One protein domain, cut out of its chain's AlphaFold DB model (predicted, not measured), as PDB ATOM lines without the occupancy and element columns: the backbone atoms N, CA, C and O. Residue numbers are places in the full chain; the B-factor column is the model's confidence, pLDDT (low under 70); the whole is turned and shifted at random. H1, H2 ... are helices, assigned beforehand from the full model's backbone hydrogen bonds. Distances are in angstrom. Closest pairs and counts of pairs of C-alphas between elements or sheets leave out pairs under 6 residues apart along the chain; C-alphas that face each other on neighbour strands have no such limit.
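Overview. This is residues 29 to 146 of the 407 residues of an uncharacterized protein of Acidithiobacillus sp. GGI-221 (UniProt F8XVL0). One helix, H6, forms the core, with H1, H2 and H3 gathered round it: H1 and H2 as a helical hairpin of one short and one long helix, H3 as a separate short helix. A second, longer hairpin of H4 and H5 reaches away from this group like an arm, joined to H6 near the start of H4, and makes the longest axis. The printed part has 118 residues, with six named helices, H1 to H6 in chain order, and no named strand; the class is all helix. It is compact, with a radius of gyration of the C-alphas of 15.5 A, and the C-alphas span 42 by 36 by 27 A.

Arrangement. H1, residues 29 to 37, and H2, residues 42 to 61, are a hairpin: they touch at a shallow tilt of 2 degrees, opposite ways, with residues 45 to 49 of H2 alone, and their closest C-alphas, those of Glu 36 and Leu 45, are 7.0 A apart. H6, residues 125 to 144, is the hub and touches four helices. It touches H1 with residues 125 to 129 alone, closest at the C-alphas of Ala 35 and Arg 126, 5.7 A, at a tilt of 38 degrees, only just steep. H6 touches H2 at a steep tilt of 38 degrees, the same way, closest at the C-alphas of Ile 55 and Ser 137, 6.7 A. With residues 132 to 136 alone it touches H3, residues 66 to 75, closest at the C-alphas of Trp 74 and Leu 132, 6.3 A. H4, residues 77 to 94, touches H6 with residues 77 to 80 alone, at a steep tilt of 60 degrees, closest at the C-alphas of Leu 77 and Leu 132, 6.8 A. H4 and H5, residues 98 to 119, are a hairpin at a shallow tilt of 16 degrees, closest at the C-alphas of Ala 85 and Ala 108, 4.2 A. H5 and H6 are close but not clearly touching; H1 and H5 are apart. In H1 to H6 every O i to N i+4 pair is within hydrogen-bond range.

Along the chain. H1 begins at C-alpha 29, (114.093, 150.206, 183.707). H2 is 28.5 A long, H4 26.3 A, H5 31.5 A and H6 28.0 A; H1 and H3 are shorter, at 12.3 A and 14.3 A. H6 ends at C-alpha 144, (130.202, 162.444, 191.854).

Size, cuts and confidence. The two C-alphas farthest apart, those of Ala 37 and Ala 96, are 45.2 A apart. The printed part has no cut, and its five links between helices are tight. The mean pLDDT of the printed part is 72.3; 48 residues are under 70, among them 38 to 55 and 136 to 146.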
ATOM      1  N   GLY A  29     115.376 150.870 183.466       71.19
ATOM      2  CA  GLY A  29     114.093 150.206 183.707       71.19
ATOM      3  C   GLY A  29     114.005 148.837 183.033       71.19
ATOM      4  O   GLY A  29     113.650 147.861 183.688       71.19
ATOM      5  N   GLY A  30     114.421 148.729 181.767       74.31
ATOM      6  CA  GLY A  30     114.470 147.456 181.047       74.31
ATOM      7  C   GLY A  30     115.403 146.430 181.696       74.31
ATOM      8  O   GLY A  30     115.075 145.248 181.750       74.31
ATOM      9  N   ILE A  31     116.529 146.874 182.256       68.88
ATOM     10  CA  ILE A  31     117.489 146.018 182.968       68.88
ATOM     11  C   ILE A  31     116.901 145.498 184.285       68.88
ATOM     12  O   ILE A  31     117.053 144.315 184.596       68.88
ATOM     13  N   LEU A  32     116.193 146.344 185.040       69.75
ATOM     14  CA  LEU A  32     115.497 145.930 186.263       69.75
ATOM     15  C   LEU A  32     114.371 144.935 185.964       69.75
ATOM     16  O   LEU A  32     114.278 143.910 186.636       69.75
ATOM     17  N   SER A  33     113.566 145.186 184.927       74.31
ATOM     18  CA  SER A  33     112.510 144.263 184.493       74.31
ATOM     19  C   SER A  33     113.076 142.926 184.008       74.31
ATOM     20  O   SER A  33     112.503 141.876 184.286       74.31
ATOM     21  N   GLN A  34     114.230 142.932 183.333       69.69
ATOM     22  CA  GLN A  34     114.927 141.703 182.941       69.69
ATOM     23  C   GLN A  34     115.493 140.941 184.147       69.69
ATOM     24  O   GLN A  34     115.437 139.714 184.162       69.69
ATOM     25  N   ALA A  35     116.008 141.638 185.164       64.88
ATOM     26  CA  ALA A  35     116.467 141.010 186.403       64.88
ATOM     27  C   ALA A  35     115.298 140.398 187.198       64.88
ATOM     28  O   ALA A  35     115.418 139.307 187.749       64.88
ATOM     29  N   GLU A  36     114.142 141.058 187.222       69.50
ATOM     30  CA  GLU A  36     112.929 140.530 187.850       69.50
ATOM     31  C   GLU A  36     112.409 139.286 187.115       69.50
ATOM     32  O   GLU A  36     112.179 138.250 187.739       69.50
ATOM     33  N   ALA A  37     112.350 139.332 185.779       72.19
ATOM     34  CA  ALA A  37     111.972 138.190 184.943       72.19
ATOM     35  C   ALA A  37     112.950 137.003 185.050       72.19
ATOM     36  O   ALA A  37     112.552 135.855 184.866       72.19
ATOM     37  N   ALA A  38     114.220 137.258 185.376       62.88
ATOM     38  CA  ALA A  38     115.238 136.227 185.576       62.88
ATOM     39  C   ALA A  38     115.207 135.571 186.974       62.88
ATOM     40  O   ALA A  38     116.079 134.754 187.278       62.88
ATOM     41  N   GLY A  39     114.232 135.913 187.826       62.56
ATOM     42  CA  GLY A  39     114.004 135.241 189.108       62.56
ATOM     43  C   GLY A  39     115.013 135.599 190.200       62.56
ATOM     44  O   GLY A  39     115.361 134.755 191.025       62.56
ATOM     45  N   HIS A  40     115.523 136.834 190.211       56.38
ATOM     46  CA  HIS A  40     116.431 137.278 191.269       56.38
ATOM     47  C   HIS A  40     115.763 137.254 192.664       56.38
ATOM     48  O   HIS A  40     114.570 137.546 192.786       56.38
ATOM     49  N   PRO A  41     116.525 136.975 193.742       64.38
ATOM     50  CA  PRO A  41     116.022 137.081 195.111       64.38
ATOM     51  C   PRO A  41     115.490 138.489 195.401       64.38
ATOM     52  O   PRO A  41     116.114 139.475 195.002       64.38
ATOM     53  N   LYS A  42     114.382 138.596 196.148       64.12
ATOM     54  CA  LYS A  42     113.735 139.886 196.460       64.12
ATOM     55  C   LYS A  42     114.696 140.912 197.069       64.12
ATOM     56  O   LYS A  42     114.741 142.040 196.596       64.12
ATOM     57  N   SER A  43     115.537 140.500 198.018       57.03
ATOM     58  CA  SER A  43     116.544 141.374 198.641       57.03
ATOM     59  C   SER A  43     117.581 141.910 197.644       57.03
ATOM     60  O   SER A  43     118.014 143.058 197.734       57.03
ATOM     61  N   ALA A  44     117.961 141.108 196.644       50.50
ATOM     62  CA  ALA A  44     118.862 141.539 195.581       50.50
ATOM     63  C   ALA A  44     118.167 142.507 194.610       50.50
ATOM     64  O   ALA A  44     118.789 143.470 194.170       50.50
ATOM     65  N   LEU A  45     116.884 142.285 194.301       57.75
ATOM     66  CA  LEU A  45     116.081 143.202 193.486       57.75
ATOM     67  C   LEU A  45     115.859 144.546 194.185       57.75
ATOM     68  O   LEU A  45     115.974 145.579 193.536       57.75
ATOM     69  N   GLU A  46     115.601 144.555 195.492       63.91
ATOM     70  CA  GLU A  46     115.486 145.779 196.296       63.91
ATOM     71  C   GLU A  46     116.793 146.577 196.297       63.91
ATOM     72  O   GLU A  46     116.784 147.781 196.041       63.91
ATOM     73  N   SER A  47     117.932 145.903 196.485       56.91
ATOM     74  CA  SER A  47     119.246 146.545 196.388       56.91
ATOM     75  C   SER A  47     119.508 147.115 194.989       56.91
ATOM     76  O   SER A  47     119.991 148.240 194.863       56.91
ATOM     77  N   LEU A  48     119.164 146.378 193.928       59.38
ATOM     78  CA  LEU A  48     119.311 146.846 192.545       59.38
ATOM     79  C   LEU A  48     118.389 148.031 192.236       59.38
ATOM     80  O   LEU A  48     118.833 148.970 191.581       59.38
ATOM     81  N   ARG A  49     117.141 148.015 192.720       66.25
ATOM     82  CA  ARG A  49     116.182 149.124 192.581       66.25
ATOM     83  C   ARG A  49     116.683 150.376 193.300       66.25
ATOM     84  O   ARG A  49     116.758 151.425 192.676       66.25
ATOM     85  N   SER A  50     117.143 150.238 194.544       64.00
ATOM     86  CA  SER A  50     117.729 151.340 195.315       64.00
ATOM     87  C   SER A  50     118.938 151.966 194.605       64.00
ATOM     88  O   SER A  50     118.995 153.181 194.413       64.00
ATOM     89  N   HIS A  51     119.868 151.142 194.104       61.00
ATOM     90  CA  HIS A  51     121.000 151.637 193.316       61.00
ATOM     91  C   HIS A  51     120.561 152.298 192.009       61.00
ATOM     92  O   HIS A  51     121.129 153.313 191.615       61.00
ATOM     93  N   ALA A  52     119.564 151.742 191.327       65.94
ATOM     94  CA  ALA A  52     119.048 152.294 190.086       65.94
ATOM     95  C   ALA A  52     118.370 153.660 190.296       65.94
ATOM     96  O   ALA A  52     118.577 154.575 189.500       65.94
ATOM     97  N   ASP A  53     117.613 153.824 191.379       66.75
ATOM     98  CA  ASP A  53     116.983 155.097 191.730       66.75
ATOM     99  C   ASP A  53     118.027 156.142 192.139       66.75
ATOM    100  O   ASP A  53     117.956 157.288 191.689       66.75
ATOM    101  N   LEU A  54     119.056 155.738 192.894       65.25
ATOM    102  CA  LEU A  54     120.209 156.587 193.192       65.25
ATOM    103  C   LEU A  54     120.911 157.039 191.899       65.25
ATOM    104  O   LEU A  54     121.172 158.226 191.724       65.25
ATOM    105  N   ILE A  55     121.157 156.117 190.961       65.50
ATOM    106  CA  ILE A  55     121.765 156.394 189.651       65.50
ATOM    107  C   ILE A  55     120.931 157.397 188.842       65.50
ATOM    108  O   ILE A  55     121.496 158.360 188.322       65.50
ATOM    109  N   ARG A  56     119.602 157.227 188.771       70.00
ATOM    110  CA  ARG A  56     118.720 158.184 188.079       70.00
ATOM    111  C   ARG A  56     118.805 159.570 188.707       70.00
ATOM    112  O   ARG A  56     118.983 160.550 187.986       70.00
ATOM    113  N   ARG A  57     118.750 159.667 190.037       67.12
ATOM    114  CA  ARG A  57     118.843 160.964 190.730       67.12
ATOM    115  C   ARG A  57     120.206 161.624 190.530       67.12
ATOM    116  O   ARG A  57     120.252 162.809 190.211       67.12
ATOM    117  N   ILE A  58     121.299 160.863 190.623       64.56
ATOM    118  CA  ILE A  58     122.655 161.352 190.326       64.56
ATOM    119  C   ILE A  58     122.733 161.874 188.894       64.56
ATOM    120  O   ILE A  58     123.248 162.966 188.680       64.56
ATOM    121  N   SER A  59     122.212 161.123 187.921       64.88
ATOM    122  CA  SER A  59     122.233 161.545 186.519       64.88
ATOM    123  C   SER A  59     121.438 162.830 186.286       64.88
ATOM    124  O   SER A  59     121.919 163.703 185.571       64.88
ATOM    125  N   GLY A  60     120.296 163.000 186.965       65.38
ATOM    126  CA  GLY A  60     119.507 164.231 186.920       65.38
ATOM    127  C   GLY A  60     120.258 165.431 187.502       65.38
ATOM    128  O   GLY A  60     120.343 166.470 186.855       65.38
ATOM    129  N   ILE A  61     120.880 165.270 188.677       62.81
ATOM    130  CA  ILE A  61     121.699 166.320 189.315       62.81
ATOM    131  C   ILE A  61     122.897 166.691 188.433       62.81
ATOM    132  O   ILE A  61     123.212 167.865 188.253       62.81
ATOM    133  N   ALA A  62     123.550 165.689 187.855       59.84
ATOM    134  CA  ALA A  62     124.728 165.853 187.018       59.84
ATOM    135  C   ALA A  62     124.411 166.274 185.572       59.84
ATOM    136  O   ALA A  62     125.341 166.501 184.799       59.84
ATOM    137  N   LYS A  63     123.125 166.333 185.192       65.38
ATOM    138  CA  LYS A  63     122.649 166.523 183.811       65.38
ATOM    139  C   LYS A  63     123.321 165.569 182.812       65.38
ATOM    140  O   LYS A  63     123.675 165.957 181.701       65.38
ATOM    141  N   ILE A  64     123.526 164.323 183.230       67.75
ATOM    142  CA  ILE A  64     124.125 163.276 182.401       67.75
ATOM    143  C   ILE A  64     123.020 162.604 181.592       67.75
ATOM    144  O   ILE A  64     121.991 162.217 182.148       67.75
ATOM    145  N   ASP A  65     123.272 162.402 180.299       74.69
ATOM    146  CA  ASP A  65     122.483 161.487 179.478       74.69
ATOM    147  C   ASP A  65     122.719 160.048 179.960       74.69
ATOM    148  O   ASP A  65     123.735 159.409 179.663       74.69
ATOM    149  N   LEU A  66     121.802 159.574 180.804       73.38
ATOM    150  CA  LEU A  66     121.907 158.275 181.448       73.38
ATOM    151  C   LEU A  66     121.803 157.130 180.437       73.38
ATOM    152  O   LEU A  66     122.486 156.123 180.608       73.38
ATOM    153  N   ASP A  67     120.994 157.277 179.390       76.31
ATOM    154  CA  ASP A  67     120.798 156.223 178.395       76.31
ATOM    155  C   ASP A  67     122.060 156.045 177.543       76.31
ATOM    156  O   ASP A  67     122.499 154.911 177.318       76.31
ATOM    157  N   ALA A  68     122.723 157.146 177.169       76.44
ATOM    158  CA  ALA A  68     124.022 157.095 176.502       76.44
ATOM    159  C   ALA A  68     125.101 156.426 177.378       76.44
ATOM    160  O   ALA A  68     125.890 155.612 176.889       76.44
ATOM    161  N   GLU A  69     125.126 156.719 178.682       77.31
ATOM    162  CA  GLU A  69     126.099 156.115 179.599       77.31
ATOM    163  C   GLU A  69     125.806 154.627 179.849       77.31
ATOM    164  O   GLU A  69     126.735 153.817 179.887       77.31
ATOM    165  N   ILE A  70     124.534 154.230 179.968       79.88
ATOM    166  CA  ILE A  70     124.146 152.816 180.076       79.88
ATOM    167  C   ILE A  70     124.597 152.051 178.834       79.88
ATOM    168  O   ILE A  70     125.206 150.988 178.977       79.88
ATOM    169  N   GLN A  71     124.343 152.592 177.641       80.88
ATOM    170  CA  GLN A  71     124.757 151.978 176.381       80.88
ATOM    171  C   GLN A  71     126.281 151.809 176.327       80.88
ATOM    172  O   GLN A  71     126.775 150.705 176.093       80.88
ATOM    173  N   ALA A  72     127.034 152.865 176.649       81.56
ATOM    174  CA  ALA A  72     128.494 152.824 176.667       81.56
ATOM    175  C   ALA A  72     129.045 151.782 177.656       81.56
ATOM    176  O   ALA A  72     130.031 151.096 177.367       81.56
ATOM    177  N   VAL A  73     128.421 151.640 178.832       81.38
ATOM    178  CA  VAL A  73     128.827 150.630 179.818       81.38
ATOM    179  C   VAL A  73     128.439 149.221 179.379       81.38
ATOM    180  O   VAL A  73     129.224 148.294 179.573       81.38
ATOM    181  N   TRP A  74     127.276 149.051 178.756       83.06
ATOM    182  CA  TRP A  74     126.809 147.764 178.252       83.06
ATOM    183  C   TRP A  74     127.717 147.205 177.152       83.06
ATOM    184  O   TRP A  74     128.133 146.048 177.236       83.06
ATOM    185  N   ASP A  75     128.090 148.036 176.178       83.12
ATOM    186  CA  ASP A  75     128.887 147.619 175.017       83.12
ATOM    187  C   ASP A  75     130.341 147.277 175.380       83.12
ATOM    188  O   ASP A  75     130.992 146.459 174.728       83.12
ATOM    189  N   HIS A  76     130.854 147.865 176.464       84.62
ATOM    190  CA  HIS A  76     132.243 147.704 176.897       84.62
ATOM    191  C   HIS A  76     132.387 147.041 178.273       84.62
ATOM    192  O   HIS A  76     133.463 147.069 178.875       84.62
ATOM    193  N   LEU A  77     131.330 146.388 178.760       82.50
ATOM    194  CA  LEU A  77     131.281 145.779 180.088       82.50
ATOM    195  C   LEU A  77     132.452 144.818 180.383       82.50
ATOM    196  O   LEU A  77     133.058 144.936 181.455       82.50
ATOM    197  N   PRO A  78     132.841 143.910 179.459       83.12
ATOM    198  CA  PRO A  78     133.999 143.044 179.673       83.12
ATOM    199  C   PRO A  78     135.302 143.840 179.817       83.12
ATOM    200  O   PRO A  78     136.139 143.517 180.658       83.12
ATOM    201  N   ASN A  79     135.463 144.908 179.031       84.25
ATOM    202  CA  ASN A  79     136.676 145.723 179.023       84.25
ATOM    203  C   ASN A  79     136.841 146.479 180.346       84.25
ATOM    204  O   ASN A  79     137.936 146.493 180.904       84.25
ATOM    205  N   PHE A  80     135.758 147.033 180.904       81.69
ATOM    206  CA  PHE A  80     135.824 147.716 182.202       81.69
ATOM    207  C   PHE A  80     136.192 146.779 183.350       81.69
ATOM    208  O   PHE A  80     136.982 147.149 184.220       81.69
ATOM    209  N   ARG A  81     135.691 145.540 183.322       80.31
ATOM    210  CA  ARG A  81     136.051 144.520 184.313       80.31
ATOM    211  C   ARG A  81     137.516 144.094 184.200       80.31
ATOM    212  O   ARG A  81     138.167 143.966 185.234       80.31
ATOM    213  N   ARG A  82     138.056 143.945 182.981       83.00
ATOM    214  CA  ARG A  82     139.494 143.666 182.767       83.00
ATOM    215  C   ARG A  82     140.376 144.795 183.284       83.00
ATOM    216  O   ARG A  82     141.253 144.532 184.098       83.00
ATOM    217  N   ALA A  83     140.082 146.035 182.897       79.94
ATOM    218  CA  ALA A  83     140.853 147.195 183.339       79.94
ATOM    219  C   ALA A  83     140.862 147.329 184.873       79.94
ATOM    220  O   ALA A  83     141.862 147.711 185.473       79.94
ATOM    221  N   ARG A  84     139.756 146.983 185.545       79.25
ATOM    222  CA  ARG A  84     139.714 146.977 187.013       79.25
ATOM    223  C   ARG A  84     140.504 145.824 187.626       79.25
ATOM    224  O   ARG A  84     141.169 146.036 188.632       79.25
ATOM    225  N   ALA A  85     140.452 144.634 187.029       79.31
ATOM    226  CA  ALA A  85     141.290 143.517 187.455       79.31
ATOM    227  C   ALA A  85     142.784 143.877 187.379       79.31
ATOM    228  O   ALA A  85     143.538 143.535 188.282       79.31
ATOM    229  N   GLU A  86     143.206 144.600 186.341       87.94
ATOM    230  CA  GLU A  86     144.580 145.101 186.203       87.94
ATOM    231  C   GLU A  86     144.940 146.091 187.316       87.94
ATOM    232  O   GLU A  86     145.927 145.868 188.013       87.94
ATOM    233  N   ARG A  87     144.088 147.088 187.588       81.88
ATOM    234  CA  ARG A  87     144.298 148.034 188.702       81.88
ATOM    235  C   ARG A  87     144.395 147.350 190.065       81.88
ATOM    236  O   ARG A  87     145.187 147.762 190.901       81.88
ATOM    237  N   GLU A  88     143.604 146.306 190.308       82.62
ATOM    238  CA  GLU A  88     143.685 145.538 191.560       82.62
ATOM    239  C   GLU A  88     144.987 144.732 191.664       82.62
ATOM    240  O   GLU A  88     145.530 144.593 192.758       82.62
ATOM    241  N   ARG A  89     145.534 144.240 190.541       87.69
ATOM    242  CA  ARG A  89     146.865 143.604 190.517       87.69
ATOM    243  C   ARG A  89     147.978 144.613 190.772       87.69
ATOM    244  O   ARG A  89     148.897 144.303 191.523       87.69
ATOM    245  N   GLU A  90     147.884 145.803 190.185       83.88
ATOM    246  CA  GLU A  90     148.815 146.908 190.441       83.88
ATOM    247  C   GLU A  90     148.759 147.347 191.911       83.88
ATOM    248  O   GLU A  90     149.785 147.432 192.575       83.88
ATOM    249  N   ALA A  91     147.564 147.519 192.479       76.38
ATOM    250  CA  ALA A  91     147.416 147.832 193.899       76.38
ATOM    251  C   ALA A  91     147.936 146.695 194.801       76.38
ATOM    252  O   ALA A  91     148.508 146.940 195.864       76.38
ATOM    253  N   ALA A  92     147.772 145.433 194.392       81.25
ATOM    254  CA  ALA A  92     148.322 144.295 195.122       81.25
ATOM    255  C   ALA A  92     149.861 144.276 195.112       81.25
ATOM    256  O   ALA A  92     150.462 143.924 196.130       81.25
ATOM    257  N   SER A  93     150.503 144.657 194.002       85.94
ATOM    258  CA  SER A  93     151.969 144.705 193.916       85.94
ATOM    259  C   SER A  93     152.569 145.802 194.800       85.94
ATOM    260  O   SER A  93     153.672 145.630 195.314       85.94
ATOM    261  N   GLN A  94     151.814 146.875 195.038       81.94
ATOM    262  CA  GLN A  94     152.200 147.999 195.895       81.94
ATOM    263  C   GLN A  94     151.885 147.770 197.385       81.94
ATOM    264  O   GLN A  94     152.514 148.371 198.251       81.94
ATOM    265  N   SER A  95     150.950 146.873 197.707       75.44
ATOM    266  CA  SER A  95     150.559 146.570 199.089       75.44
ATOM    267  C   SER A  95     151.677 145.852 199.850       75.44
ATOM    268  O   SER A  95     152.055 144.739 199.477       75.44
ATOM    269  N   ALA A  96     152.156 146.417 200.962       72.94
ATOM    270  CA  ALA A  96     153.159 145.789 201.834       72.94
ATOM    271  C   ALA A  96     152.572 144.665 202.712       72.94
ATOM    272  O   ALA A  96     153.286 143.729 203.071       72.94
ATOM    273  N   CYS A  97     151.269 144.710 203.015       85.31
ATOM    274  CA  CYS A  97     150.582 143.688 203.805       85.31
ATOM    275  C   CYS A  97     150.290 142.424 202.962       85.31
ATOM    276  O   CYS A  97     149.588 142.519 201.946       85.31
ATOM    277  N   PRO A  98     150.762 141.222 203.366       79.88
ATOM    278  CA  PRO A  98     150.530 139.982 202.617       79.88
ATOM    279  C   PRO A  98     149.056 139.566 202.538       79.88
ATOM    280  O   PRO A  98     148.612 139.063 201.505       79.88
ATOM    281  N   ALA A  99     148.287 139.784 203.610       76.69
ATOM    282  CA  ALA A  99     146.871 139.422 203.658       76.69
ATOM    283  C   ALA A  99     146.035 140.285 202.700       76.69
ATOM    284  O   ALA A  99     145.221 139.760 201.938       76.69
ATOM    285  N   GLU A 100     146.291 141.595 202.681       72.06
ATOM    286  CA  GLU A 100     145.653 142.536 201.756       72.06
ATOM    287  C   GLU A 100     146.052 142.258 200.309       72.06
ATOM    288  O   GLU A 100     145.190 142.191 199.433       72.06
ATOM    289  N   ARG A 101     147.341 141.995 200.057       82.25
ATOM    290  CA  ARG A 101     147.839 141.580 198.740       82.25
ATOM    291  C   ARG A 101     147.103 140.338 198.234       82.25
ATOM    292  O   ARG A 101     146.601 140.335 197.112       82.25
ATOM    293  N   ALA A 102     146.982 139.299 199.062       80.62
ATOM    294  CA  ALA A 102     146.276 138.071 198.700       80.62
ATOM    295  C   ALA A 102     144.763 138.281 198.503       80.62
ATOM    296  O   ALA A 102     144.143 137.605 197.681       80.62
ATOM    297  N   ALA A 103     144.135 139.194 199.251       79.06
ATOM    298  CA  ALA A 103     142.734 139.559 199.044       79.06
ATOM    299  C   ALA A 103     142.529 140.290 197.705       79.06
ATOM    300  O   ALA A 103     141.639 139.917 196.937       79.06
ATOM    301  N   ARG A 104     143.390 141.263 197.385       77.62
ATOM    302  CA  ARG A 104     143.349 142.025 196.126       77.62
ATOM    303  C   ARG A 104     143.607 141.150 194.903       77.62
ATOM    304  O   ARG A 104     142.864 141.241 193.930       77.62
ATOM    305  N   LEU A 105     144.582 140.238 194.963       86.25
ATOM    306  CA  LEU A 105     144.838 139.281 193.876       86.25
ATOM    307  C   LEU A 105     143.634 138.366 193.620       86.25
ATOM    308  O   LEU A 105     143.210 138.228 192.473       86.25
ATOM    309  N   ARG A 106     143.014 137.824 194.677       84.88
ATOM    310  CA  ARG A 106     141.778 137.030 194.550       84.88
ATOM    311  C   ARG A 106     140.642 137.840 193.927       84.88
ATOM    312  O   ARG A 106     139.922 137.331 193.071       84.88
ATOM    313  N   HIS A 107     140.482 139.101 194.323       77.06
ATOM    314  CA  HIS A 107     139.476 139.985 193.733       77.06
ATOM    315  C   HIS A 107     139.762 140.264 192.247       77.06
ATOM    316  O   HIS A 107     138.854 140.183 191.416       77.06
ATOM    317  N   ALA A 108     141.023 140.503 191.880       80.69
ATOM    318  CA  ALA A 108     141.436 140.687 190.493       80.69
ATOM    319  C   ALA A 108     141.151 139.452 189.623       80.69
ATOM    320  O   ALA A 108     140.642 139.576 188.509       80.69
ATOM    321  N   GLU A 109     141.438 138.250 190.125       82.44
ATOM    322  CA  GLU A 109     141.142 136.988 189.437       82.44
ATOM    323  C   GLU A 109     139.639 136.781 189.231       82.44
ATOM    324  O   GLU A 109     139.202 136.406 188.138       82.44
ATOM    325  N   GLN A 110     138.830 137.093 190.248       80.81
ATOM    326  CA  GLN A 110     137.375 137.061 190.131       80.81
ATOM    327  C   GLN A 110     136.885 138.025 189.046       80.81
ATOM    328  O   GLN A 110     136.090 137.628 188.194       80.81
ATOM    329  N   LEU A 111     137.377 139.266 189.023       79.12
ATOM    330  CA  LEU A 111     137.013 140.260 188.009       79.12
ATOM    331  C   LEU A 111     137.442 139.840 186.596       79.12
ATOM    332  O   LEU A 111     136.670 140.010 185.652       79.12
ATOM    333  N   ALA A 112     138.630 139.251 186.446       81.44
ATOM    334  CA  ALA A 112     139.114 138.735 185.167       81.44
ATOM    335  C   ALA A 112     138.240 137.577 184.655       81.44
ATOM    336  O   ALA A 112     137.828 137.577 183.494       81.44
ATOM    337  N   THR A 113     137.880 136.645 185.541       78.19
ATOM    338  CA  THR A 113     136.973 135.528 185.230       78.19
ATOM    339  C   THR A 113     135.589 136.044 184.836       78.19
ATOM    340  O   THR A 113     135.015 135.626 183.831       78.19
ATOM    341  N   GLN A 114     135.058 137.017 185.584       82.88
ATOM    342  CA  GLN A 114     133.790 137.663 185.257       82.88
ATOM    343  C   GLN A 114     133.846 138.347 183.887       82.88
ATOM    344  O   GLN A 114     132.916 138.199 183.101       82.88
ATOM    345  N   ALA A 115     134.933 139.052 183.569       81.94
ATOM    346  CA  ALA A 115     135.110 139.690 182.271       81.94
ATOM    347  C   ALA A 115     135.125 138.676 181.119       81.94
ATOM    348  O   ALA A 115     134.517 138.916 180.077       81.94
ATOM    349  N   GLN A 116     135.794 137.538 181.306       83.12
ATOM    350  CA  GLN A 116     135.829 136.459 180.321       83.12
ATOM    351  C   GLN A 116     134.438 135.855 180.105       83.12
ATOM    352  O   GLN A 116     134.007 135.702 178.963       83.12
ATOM    353  N   ASN A 117     133.692 135.624 181.187       81.00
ATOM    354  CA  ASN A 117     132.313 135.142 181.117       81.00
ATOM    355  C   ASN A 117     131.390 136.146 180.414       81.00
ATOM    356  O   ASN A 117     130.553 135.742 179.616       81.00
ATOM    357  N   LEU A 118     131.554 137.450 180.663       82.38
ATOM    358  CA  LEU A 118     130.763 138.505 180.014       82.38
ATOM    359  C   LEU A 118     131.073 138.652 178.521       82.38
ATOM    360  O   LEU A 118     130.172 138.993 177.753       82.38
ATOM    361  N   ALA A 119     132.321 138.391 178.120       84.12
ATOM    362  CA  ALA A 119     132.747 138.415 176.724       84.12
ATOM    363  C   ALA A 119     132.141 137.270 175.897       84.12
ATOM    364  O   ALA A 119     132.095 137.366 174.672       84.12
ATOM    365  N   SER A 120     131.648 136.207 176.544       82.50
ATOM    366  CA  SER A 120     130.953 135.131 175.843       82.50
ATOM    367  C   SER A 120     129.634 135.632 175.232       82.50
ATOM    368  O   SER A 120     128.843 136.282 175.928       82.50
ATOM    369  N   PRO A 121     129.323 135.290 173.967       73.50
ATOM    370  CA  PRO A 121     128.029 135.598 173.361       73.50
ATOM    371  C   PRO A 121     126.855 134.890 174.062       73.50
ATOM    372  O   PRO A 121     125.730 135.372 173.974       73.50
ATOM    373  N   SER A 122     127.113 133.802 174.799       75.94
ATOM    374  CA  SER A 122     126.116 133.052 175.581       75.94
ATOM    375  C   SER A 122     125.952 133.534 177.027       75.94
ATOM    376  O   SER A 122     125.240 132.899 177.804       75.94
ATOM    377  N   ALA A 123     126.617 134.626 177.416       73.81
ATOM    378  CA  ALA A 123     126.555 135.120 178.784       73.81
ATOM    379  C   ALA A 123     125.109 135.419 179.195       73.81
ATOM    380  O   ALA A 123     124.395 136.177 178.534       73.81
ATOM    381  N   GLU A 124     124.688 134.839 180.315       73.75
ATOM    382  CA  GLU A 124     123.325 134.992 180.798       73.75
ATOM    383  C   GLU A 124     123.001 136.469 181.069       73.75
ATOM    384  O   GLU A 124     123.754 137.183 181.741       73.75
ATOM    385  N   ASN A 125     121.834 136.925 180.603       67.94
ATOM    386  CA  ASN A 125     121.404 138.316 180.773       67.94
ATOM    387  C   ASN A 125     121.372 138.747 182.249       67.94
ATOM    388  O   ASN A 125     121.717 139.886 182.555       67.94
ATOM    389  N   ARG A 126     121.050 137.830 183.175       64.25
ATOM    390  CA  ARG A 126     121.078 138.086 184.628       64.25
ATOM    391  C   ARG A 126     122.459 138.511 185.129       64.25
ATOM    392  O   ARG A 126     122.594 139.427 185.942       64.25
ATOM    393  N   PHE A 127     123.502 137.867 184.611       71.75
ATOM    394  CA  PHE A 127     124.880 138.136 184.989       71.75
ATOM    395  C   PHE A 127     125.357 139.466 184.394       71.75
ATOM    396  O   PHE A 127     125.964 140.273 185.099       71.75
ATOM    397  N   ARG A 128     124.980 139.746 183.138       70.75
ATOM    398  CA  ARG A 128     125.228 141.039 182.476       70.75
ATOM    399  C   ARG A 128     124.543 142.206 183.187       70.75
ATOM    400  O   ARG A 128     125.197 143.206 183.457       70.75
ATOM    401  N   ALA A 129     123.269 142.060 183.553       64.94
ATOM    402  CA  ALA A 129     122.497 143.084 184.258       64.94
ATOM    403  C   ALA A 129     123.140 143.469 185.600       64.94
ATOM    404  O   ALA A 129     123.352 144.648 185.878       64.94
ATOM    405  N   ARG A 130     123.526 142.475 186.412       65.81
ATOM    406  CA  ARG A 130     124.205 142.728 187.689       65.81
ATOM    407  C   ARG A 130     125.551 143.420 187.482       65.81
ATOM    408  O   ARG A 130     125.856 144.386 188.179       65.81
ATOM    409  N   ALA A 131     126.345 142.939 186.527       72.06
ATOM    410  CA  ALA A 131     127.643 143.524 186.236       72.06
ATOM    411  C   ALA A 131     127.520 144.981 185.757       72.06
ATOM    412  O   ALA A 131     128.300 145.810 186.224       72.06
ATOM    413  N   LEU A 132     126.522 145.290 184.921       71.75
ATOM    414  CA  LEU A 132     126.205 146.640 184.455       71.75
ATOM    415  C   LEU A 132     125.867 147.585 185.608       71.75
ATOM    416  O   LEU A 132     126.470 148.649 185.702       71.75
ATOM    417  N   VAL A 133     124.950 147.202 186.503       63.78
ATOM    418  CA  VAL A 133     124.547 148.075 187.621       63.78
ATOM    419  C   VAL A 133     125.737 148.401 188.523       63.78
ATOM    420  O   VAL A 133     125.911 149.550 188.917       63.78
ATOM    421  N   THR A 134     126.603 147.423 188.797       68.44
ATOM    422  CA  THR A 134     127.831 147.655 189.570       68.44
ATOM    423  C   THR A 134     128.844 148.540 188.830       68.44
ATOM    424  O   THR A 134     129.513 149.357 189.452       68.44
ATOM    425  N   GLU A 135     128.999 148.394 187.510       72.44
ATOM    426  CA  GLU A 135     129.899 149.265 186.739       72.44
ATOM    427  C   GLU A 135     129.385 150.707 186.689       72.44
ATOM    428  O   GLU A 135     130.157 151.644 186.904       72.44
ATOM    429  N   LEU A 136     128.081 150.886 186.462       63.38
ATOM    430  CA  LEU A 136     127.432 152.193 186.473       63.38
ATOM    431  C   LEU A 136     127.529 152.855 187.844       63.38
ATOM    432  O   LEU A 136     127.879 154.031 187.907       63.38
ATOM    433  N   SER A 137     127.286 152.124 188.938       59.41
ATOM    434  CA  SER A 137     127.374 152.696 190.284       59.41
ATOM    435  C   SER A 137     128.783 153.203 190.591       59.41
ATOM    436  O   SER A 137     128.932 154.325 191.066       59.41
ATOM    437  N   ILE A 138     129.820 152.441 190.239       62.81
ATOM    438  CA  ILE A 138     131.219 152.839 190.454       62.81
ATOM    439  C   ILE A 138     131.589 154.055 189.600       62.81
ATOM    440  O   ILE A 138     132.224 154.986 190.092       62.81
ATOM    441  N   ARG A 139     131.185 154.078 188.327       63.22
ATOM    442  CA  ARG A 139     131.471 155.196 187.413       63.22
ATOM    443  C   ARG A 139     130.760 156.477 187.822       63.22
ATOM    444  O   ARG A 139     131.374 157.542 187.824       63.22
ATOM    445  N   LEU A 140     129.488 156.379 188.187       58.88
ATOM    446  CA  LEU A 140     128.710 157.523 188.644       58.88
ATOM    447  C   LEU A 140     129.200 158.007 190.010       58.88
ATOM    448  O   LEU A 140     129.335 159.210 190.192       58.88
ATOM    449  N   ALA A 141     129.592 157.106 190.918       56.22
ATOM    450  CA  ALA A 141     130.265 157.473 192.164       56.22
ATOM    451  C   ALA A 141     131.599 158.196 191.910       56.22
ATOM    452  O   ALA A 141     131.877 159.216 192.537       56.22
ATOM    453  N   ALA A 142     132.405 157.738 190.948       57.75
ATOM    454  CA  ALA A 142     133.634 158.430 190.562       57.75
ATOM    455  C   ALA A 142     133.352 159.823 189.970       57.75
ATOM    456  O   ALA A 142     134.037 160.778 190.327       57.75
ATOM    457  N   ARG A 143     132.317 159.973 189.131       55.56
ATOM    458  CA  ARG A 143     131.899 161.282 188.593       55.56
ATOM    459  C   ARG A 143     131.350 162.210 189.678       55.56
ATOM    460  O   ARG A 143     131.648 163.398 189.648       55.56
ATOM    461  N   LEU A 144     130.649 161.680 190.681       50.75
ATOM    462  CA  LEU A 144     130.202 162.444 191.854       50.75
ATOM    463  C   LEU A 144     131.350 163.068 192.649       50.75
ATOM    464  O   LEU A 144     131.134 164.079 193.310       50.75
ATOM    465  N   ARG A 145     132.571 162.514 192.591       49.56
ATOM    466  CA  ARG A 145     133.744 163.149 193.217       49.56
ATOM    467  C   ARG A 145     134.068 164.512 192.596       49.56
ATOM    468  O   ARG A 145     134.636 165.347 193.286       49.56
ATOM    469  N   GLY A 146     133.700 164.724 191.330       39.03
ATOM    470  CA  GLY A 146     133.878 165.987 190.610       39.03
ATOM    471  C   GLY A 146     132.615 166.846 190.505       39.03
ATOM    472  O   GLY A 146     132.692 167.945 189.968       39.03
TER     473      GLY A 146